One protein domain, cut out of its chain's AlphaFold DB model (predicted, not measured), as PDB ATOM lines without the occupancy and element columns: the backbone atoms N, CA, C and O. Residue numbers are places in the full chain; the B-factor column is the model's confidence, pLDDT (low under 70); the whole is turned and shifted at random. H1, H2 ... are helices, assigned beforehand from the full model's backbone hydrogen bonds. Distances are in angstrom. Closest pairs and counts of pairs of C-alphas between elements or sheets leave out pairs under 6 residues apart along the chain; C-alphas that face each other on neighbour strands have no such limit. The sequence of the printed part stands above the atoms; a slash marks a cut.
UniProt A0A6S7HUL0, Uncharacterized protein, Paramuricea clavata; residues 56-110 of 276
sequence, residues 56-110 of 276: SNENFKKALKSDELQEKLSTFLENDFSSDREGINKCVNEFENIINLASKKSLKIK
ATOM      1  N   SER A  56      21.174  39.814  -5.207       89.62
ATOM      2  CA  SER A  56      21.946  39.139  -6.259       89.62
ATOM      3  C   SER A  56      22.110  37.657  -5.979       89.62
ATOM      4  O   SER A  56      22.057  36.870  -6.913       89.62
ATOM      5  N   ASN A  57      22.253  37.265  -4.711       90.88
ATOM      6  CA  ASN A  57      22.389  35.859  -4.336       90.88
ATOM      7  C   ASN A  57      21.156  35.045  -4.760       90.88
ATOM      8  O   ASN A  57      21.278  34.054  -5.478       90.88
ATOM      9  N   GLU A  58      19.966  35.513  -4.387       91.38
ATOM     10  CA  GLU A  58      18.711  34.831  -4.700       91.38
ATOM     11  C   GLU A  58      18.394  34.871  -6.196       91.38
ATOM     12  O   GLU A  58      17.987  33.864  -6.775       91.38
ATOM     13  N   ASN A  59      18.653  35.998  -6.862       91.38
ATOM     14  CA  ASN A  59      18.467  36.111  -8.309       91.38
ATOM     15  C   ASN A  59      19.434  35.206  -9.083       91.38
ATOM     16  O   ASN A  59      19.039  34.602 -10.078       91.38
ATOM     17  N   PHE A  60      20.678  35.071  -8.619       94.06
ATOM     18  CA  PHE A  60      21.670  34.187  -9.227       94.06
ATOM     19  C   PHE A  60      21.286  32.716  -9.049       94.06
ATOM     20  O   PHE A  60      21.290  31.963 -10.018       94.06
ATOM     21  N   LYS A  61      20.848  32.314  -7.847       91.62
ATOM     22  CA  LYS A  61      20.310  30.964  -7.604       91.62
ATOM     23  C   LYS A  61      19.088  30.665  -8.469       91.62
ATOM     24  O   LYS A  61      18.993  29.578  -9.029       91.62
ATOM     25  N   LYS A  62      18.158  31.618  -8.604       93.06
ATOM     26  CA  LYS A  62      16.996  31.482  -9.498       93.06
ATOM     27  C   LYS A  62      17.420  31.339 -10.957       93.06
ATOM     28  O   LYS A  62      16.877  30.491 -11.652       93.06
ATOM     29  N   ALA A  63      18.410  32.110 -11.408       92.31
ATOM     30  CA  ALA A  63      18.944  31.985 -12.760       92.31
ATOM     31  C   ALA A  63      19.599  30.616 -12.992       92.31
ATOM     32  O   ALA A  63      19.334  29.998 -14.018       92.31
ATOM     33  N   LEU A  64      20.376  30.098 -12.034       92.06
ATOM     34  CA  LEU A  64      20.943  28.748 -12.129       92.06
ATOM     35  C   LEU A  64      19.867  27.667 -12.246       92.06
ATOM     36  O   LEU A  64      20.079  26.695 -12.955       92.06
ATOM     37  N   LYS A  65      18.712  27.847 -11.598       92.31
ATOM     38  CA  LYS A  65      17.557  26.940 -11.690       92.31
ATOM     39  C   LYS A  65      16.735  27.088 -12.976       92.31
ATOM     40  O   LYS A  65      15.727  26.408 -13.105       92.31
ATOM     41  N   SER A  66      17.106  27.983 -13.893       93.56
ATOM     42  CA  SER A  66      16.413  28.081 -15.182       93.56
ATOM     43  C   SER A  66      16.719  26.872 -16.061       93.56
ATOM     44  O   SER A  66      17.861  26.416 -16.075       93.56
ATOM     45  N   ASP A  67      15.725  26.409 -16.817       90.94
ATOM     46  CA  ASP A  67      15.805  25.184 -17.627       90.94
ATOM     47  C   ASP A  67      17.039  25.167 -18.542       90.94
ATOM     48  O   ASP A  67      17.793  24.203 -18.547       90.94
ATOM     49  N   GLU A  68      17.335  26.288 -19.209       92.44
ATOM     50  CA  GLU A  68      18.513  26.433 -20.082       92.44
ATOM     51  C   GLU A  68      19.851  26.242 -19.340       92.44
ATOM     52  O   GLU A  68      20.800  25.677 -19.881       92.44
ATOM     53  N   LEU A  69      19.967  26.754 -18.109       91.75
ATOM     54  CA  LEU A  69      21.198  26.625 -17.321       91.75
ATOM     55  C   LEU A  69      21.297  25.257 -16.651       91.75
ATOM     56  O   LEU A  69      22.407  24.755 -16.503       91.75
ATOM     57  N   GLN A  70      20.164  24.659 -16.281       93.94
ATOM     58  CA  GLN A  70      20.112  23.285 -15.795       93.94
ATOM     59  C   GLN A  70      20.529  22.306 -16.890       93.94
ATOM     60  O   GLN A  70      21.402  21.494 -16.634       93.94
ATOM     61  N   GLU A  71      20.027  22.447 -18.119       92.25
ATOM     62  CA  GLU A  71      20.446  21.623 -19.260       92.25
ATOM     63  C   GLU A  71      21.960  21.719 -19.496       92.25
ATOM     64  O   GLU A  71      22.645  20.704 -19.560       92.25
ATOM     65  N   LYS A  72      22.517  22.939 -19.512       91.50
ATOM     66  CA  LYS A  72      23.970  23.145 -19.652       91.50
ATOM     67  C   LYS A  72      24.783  22.565 -18.497       91.50
ATOM     68  O   LYS A  72      25.895  22.104 -18.727       91.50
ATOM     69  N   LEU A  73      24.261  22.614 -17.272       93.25
ATOM     70  CA  LEU A  73      24.897  21.985 -16.114       93.25
ATOM     71  C   LEU A  73      24.862  20.460 -16.228       93.25
ATOM     72  O   LEU A  73      25.878  19.832 -15.955       93.25
ATOM     73  N   SER A  74      23.746  19.881 -16.669       92.25
ATOM     74  CA  SER A  74      23.628  18.443 -16.918       92.25
ATOM     75  C   SER A  74      24.622  17.994 -17.983       92.25
ATOM     76  O   SER A  74      25.425  17.109 -17.719       92.25
ATOM     77  N   THR A  75      24.673  18.679 -19.133       92.38
ATOM     78  CA  THR A  75      25.643  18.378 -20.200       92.38
ATOM     79  C   THR A  75      27.086  18.510 -19.717       92.38
ATOM     80  O   THR A  75      27.930  17.690 -20.060       92.38
ATOM     81  N   PHE A  76      27.384  19.521 -18.897       93.25
ATOM     82  CA  PHE A  76      28.718  19.695 -18.325       93.25
ATOM     83  C   PHE A  76      29.099  18.566 -17.357       93.25
ATOM     84  O   PHE A  76      30.258  18.170 -17.321       93.25
ATOM     85  N   LEU A  77      28.145  18.056 -16.571       91.75
ATOM     86  CA  LEU A  77      28.371  16.951 -15.632       91.75
ATOM     87  C   LEU A  77      28.446  15.584 -16.322       91.75
ATOM     88  O   LEU A  77      29.118  14.693 -15.811       91.75
ATOM     89  N   GLU A  78      27.754  15.416 -17.447       91.38
ATOM     90  CA  GLU A  78      27.778  14.197 -18.267       91.38
ATOM     91  C   GLU A  78      29.010  14.126 -19.183       91.38
ATOM     92  O   GLU A  78      29.385  13.043 -19.630       91.38
ATOM     93  N   ASN A  79      29.649  15.264 -19.464       89.12
ATOM     94  CA  ASN A  79      30.854  15.322 -20.280       89.12
ATOM     95  C   ASN A  79      32.090  14.845 -19.503       89.12
ATOM     96  O   ASN A  79      32.558  15.499 -18.569       89.12
ATOM     97  N   ASP A  80      32.704  13.764 -19.982       87.12
ATOM     98  CA  ASP A  80      34.025  13.336 -19.528       87.12
ATOM     99  C   ASP A  80      35.120  14.169 -20.208       87.12
ATOM    100  O   ASP A  80      35.478  13.970 -21.373       87.12
ATOM    101  N   PHE A  81      35.683  15.122 -19.466       89.75
ATOM    102  CA  PHE A  81      36.823  15.907 -19.933       89.75
ATOM    103  C   PHE A  81      38.125  15.114 -19.798       89.75
ATOM    104  O   PHE A  81      38.469  14.607 -18.728       89.75
ATOM    105  N   SER A  82      38.906  15.062 -20.874       87.94
ATOM    106  CA  SER A  82      40.244  14.475 -20.855       87.94
ATOM    107  C   SER A  82      41.190  15.257 -19.930       87.94
ATOM    108  O   SER A  82      41.112  16.478 -19.798       87.94
ATOM    109  N   SER A  83      42.121  14.554 -19.278       88.25
ATOM    110  CA  SER A  83      43.100  15.165 -18.354       88.25
ATOM    111  C   SER A  83      44.278  15.856 -19.054       88.25
ATOM    112  O   SER A  83      45.260  16.231 -18.415       88.25
ATOM    113  N   ASP A  84      44.217  16.005 -20.373       92.31
ATOM    114  CA  ASP A  84      45.208  16.724 -21.155       92.31
ATOM    115  C   ASP A  84      44.952  18.241 -21.117       92.31
ATOM    116  O   ASP A  84      43.911  18.732 -20.677       92.31
ATOM    117  N   ARG A  85      45.924  19.025 -21.593       90.06
ATOM    118  CA  ARG A  85      45.828  20.493 -21.575       90.06
ATOM    119  C   ARG A  85      44.594  21.004 -22.326       90.06
ATOM    120  O   ARG A  85      44.034  22.032 -21.946       90.06
ATOM    121  N   GLU A  86      44.196  20.326 -23.397       91.06
ATOM    122  CA  GLU A  86      43.046  20.732 -24.196       91.06
ATOM    123  C   GLU A  86      41.724  20.420 -23.488       91.06
ATOM    124  O   GLU A  86      40.858  21.296 -23.434       91.06
ATOM    125  N   GLY A  87      41.594  19.243 -22.871       89.56
ATOM    126  CA  GLY A  87      40.440  18.882 -22.049       89.56
ATOM    127  C   GLY A  87      40.268  19.795 -20.834       89.56
ATOM    128  O   GLY A  87      39.165  20.286 -20.593       89.56
ATOM    129  N   ILE A  88      41.362  20.149 -20.149       90.88
ATOM    130  CA  ILE A  88      41.333  21.118 -19.037       90.88
ATOM    131  C   ILE A  88      40.834  22.488 -19.518       90.88
ATOM    132  O   ILE A  88      39.960  23.084 -18.892       90.88
ATOM    133  N   ASN A  89      41.348  22.992 -20.644       92.75
ATOM    134  CA  ASN A  89      40.908  24.280 -21.185       92.75
ATOM    135  C   ASN A  89      39.433  24.258 -21.615       92.75
ATOM    136  O   ASN A  89      38.727  25.245 -21.410       92.75
ATOM    137  N   LYS A  90      38.958  23.151 -22.202       92.00
ATOM    138  CA  LYS A  90      37.543  22.975 -22.569       92.00
ATOM    139  C   LYS A  90      36.649  22.976 -21.330       92.00
ATOM    140  O   LYS A  90      35.700  23.752 -21.294       92.00
ATOM    141  N   CYS A  91      37.019  22.221 -20.296       92.56
ATOM    142  CA  CYS A  91      36.314  22.194 -19.014       92.56
ATOM    143  C   CYS A  91      36.201  23.597 -18.397       92.56
ATOM    144  O   CYS A  91      35.107  24.062 -18.076       92.56
ATOM    145  N   VAL A  92      37.321  24.326 -18.308       93.81
ATOM    146  CA  VAL A  92      37.334  25.691 -17.759       93.81
ATOM    147  C   VAL A  92      36.465  26.637 -18.588       93.81
ATOM    148  O   VAL A  92      35.693  27.401 -18.013       93.81
ATOM    149  N   ASN A  93      36.540  26.571 -19.919       93.12
ATOM    150  CA  ASN A  93      35.737  27.424 -20.797       93.12
ATOM    151  C   ASN A  93      34.234  27.134 -20.678       93.12
ATOM    152  O   ASN A  93      33.433  28.068 -20.649       93.12
ATOM    153  N   GLU A  94      33.825  25.865 -20.611       92.81
ATOM    154  CA  GLU A  94      32.412  25.507 -20.441       92.81
ATOM    155  C   GLU A  94      31.878  25.953 -19.081       92.81
ATOM    156  O   GLU A  94      30.821  26.586 -19.009       92.81
ATOM    157  N   PHE A  95      32.652  25.736 -18.018       93.81
ATOM    158  CA  PHE A  95      32.310  26.214 -16.686       93.81
ATOM    159  C   PHE A  95      32.204  27.746 -16.629       93.81
ATOM    160  O   PHE A  95      31.228  28.296 -16.107       93.81
ATOM    161  N   GLU A  96      33.169  28.457 -17.222       94.19
ATOM    162  CA  GLU A  96      33.147  29.916 -17.311       94.19
ATOM    163  C   GLU A  96      31.909  30.404 -18.077       94.19
ATOM    164  O   GLU A  96      31.253  31.360 -17.660       94.19
ATOM    165  N   ASN A  97      31.538  29.725 -19.165       93.31
ATOM    166  CA  ASN A  97      30.349  30.053 -19.947       93.31
ATOM    167  C   ASN A  97      29.060  29.908 -19.130       93.31
ATOM    168  O   ASN A  97      28.208  30.799 -19.193       93.31
ATOM    169  N   ILE A  98      28.927  28.846 -18.331       93.75
ATOM    170  CA  ILE A  98      27.770  28.636 -17.445       93.75
ATOM    171  C   ILE A  98      27.673  29.773 -16.420       93.75
ATOM    172  O   ILE A  98      26.622  30.410 -16.292       93.75
ATOM    173  N   ILE A  99      28.780  30.100 -15.746       93.25
ATOM    174  CA  ILE A  99      28.822  31.204 -14.775       93.25
ATOM    175  C   ILE A  99      28.516  32.544 -15.447       93.25
ATOM    176  O   ILE A  99      27.755  33.352 -14.905       93.25
ATOM    177  N   ASN A 100      29.072  32.799 -16.631       90.94
ATOM    178  CA  ASN A 100      28.850  34.035 -17.371       90.94
ATOM    179  C   ASN A 100      27.386  34.180 -17.804       90.94
ATOM    180  O   ASN A 100      26.833  35.276 -17.709       90.94
ATOM    181  N   LEU A 101      26.731  33.101 -18.240       91.56
ATOM    182  CA  LEU A 101      25.308  33.107 -18.586       91.56
ATOM    183  C   LEU A 101      24.427  33.359 -17.358       91.56
ATOM    184  O   LEU A 101      23.562  34.240 -17.397       91.56
ATOM    185  N   ALA A 102      24.694  32.670 -16.246       93.44
ATOM    186  CA  ALA A 102      23.994  32.895 -14.980       93.44
ATOM    187  C   ALA A 102      24.159  34.344 -14.496       93.44
ATOM    188  O   ALA A 102      23.186  34.999 -14.107       93.44
ATOM    189  N   SER A 103      25.372  34.888 -14.621       91.38
ATOM    190  CA  SER A 103      25.694  36.273 -14.270       91.38
ATOM    191  C   SER A 103      24.953  37.273 -15.157       91.38
ATOM    192  O   SER A 103      24.372  38.225 -14.642       91.38
ATOM    193  N   LYS A 104      24.902  37.050 -16.479       90.44
ATOM    194  CA  LYS A 104      24.171  37.917 -17.423       90.44
ATOM    195  C   LYS A 104      22.669  37.958 -17.143       90.44
ATOM    196  O   LYS A 104      22.063  39.013 -17.303       90.44
ATOM    197  N   LYS A 105      22.076  36.831 -16.736       89.50
ATOM    198  CA  LYS A 105      20.636  36.739 -16.439       89.50
ATOM    199  C   LYS A 105      20.244  37.382 -15.108       89.50
ATOM    200  O   LYS A 105      19.129  37.877 -14.987       89.50
ATOM    201  N   SER A 106      21.131  37.371 -14.114       91.62
ATOM    202  CA  SER A 106      20.778  37.753 -12.736       91.62
ATOM    203  C   SER A 106      21.424  39.043 -12.228       91.62
ATOM    204  O   SER A 106      20.862  39.693 -11.344       91.62
ATOM    205  N   LEU A 107      22.583  39.441 -12.762       91.88
ATOM    206  CA  LEU A 107      23.379  40.541 -12.220       91.88
ATOM    207  C   LEU A 107      23.319  41.793 -13.095       91.88
ATOM    208  O   LEU A 107      23.337  41.753 -14.324       91.88
ATOM    209  N   LYS A 108      23.333  42.957 -12.441       88.50
ATOM    210  CA  LYS A 108      23.398  44.253 -13.126       88.50
ATOM    211  C   LYS A 108      24.846  44.595 -13.461       88.50
ATOM    212  O   LYS A 108      25.719  44.549 -12.599       88.50
ATOM    213  N   ILE A 109      25.101  45.022 -14.694       88.69
ATOM    214  CA  ILE A 109      26.422  45.504 -15.108       88.69
ATOM    215  C   ILE A 109      26.647  46.930 -14.589       88.69
ATOM    216  O   ILE A 109      25.794  47.814 -14.735       88.69
ATOM    217  N   LYS A 110      27.825  47.184 -14.013       83.62
ATOM    218  CA  LYS A 110      28.238  48.509 -13.549       83.62
ATOM    219  C   LYS A 110      28.354  49.466 -14.728       83.62
ATOM    220  O   LYS A 110      29.319  49.437 -15.493       83.62
TER     221      LYS A 110
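This is residues 56 to 110 of the 276 residues of an uncharacterized protein of Paramuricea clavata (UniProt A0A6S7HUL0). This is a loose helical hairpin: H2 and the longer H3 run side by side in opposite ways, and the short helix H1 packs on the last residues of H3 at one end. At the other end residues 79 to 84 make the turn from H2 into H3, and residues 107 to 110 trail on past H3, away from H2. The printed part has 55 residues with three named helices, in the order H1, H2, H3, and no named strand; its class is all helix. It is loose, with a radius of gyration of the C-alphas of 12.7 A, and spans 36 by 25 by 14 A.

Begin with H1, residues 56 to 64; a tight link of 2 residues leads to H2, residues 67 to 78. These two are close but not clearly touching: their closest C-alphas, of Leu 64 and Gln 70, are 6.6 A apart. They run the same way at a steep tilt of 70.0 degrees, only just short of about perpendicular. A short link of 6 residues then leads to H3, residues 85 to 106. H2 and H3 form a helical hairpin, opposite ways at a shallow tilt of 17 degrees. They touch, H3 with residues 94 to 102 alone; look at Leu 69 and Ile 98, whose C-alphas are the closest at 6.9 A. H3 touches H1 with residues 102 to 106 alone, and the closest C-alphas, of Phe 60 and Ser 106, are 5.1 A apart. H1 and H3 run opposite ways at a steep tilt of 62 degrees. In H1, H2 and H3 every O i to N i+4 pair is within hydrogen-bond range.

Find C-alpha 56 at (21.946, 39.139, -6.259), where H1 begins its 12.0 A. H2 covers 16.3 A from Asp 67 to Glu 78. H3 starts with C-alpha 85 at (45.828, 20.493, -21.575) and runs 31.7 A to C-alpha 106 at (20.778, 37.753, -12.736).

The two C-alphas farthest apart are those of Asp 84 and Lys 110, 36.8 A. The printed part has no cut, and neither link is long. The mean pLDDT of the printed part is 91.5, and no printed residue is under 70.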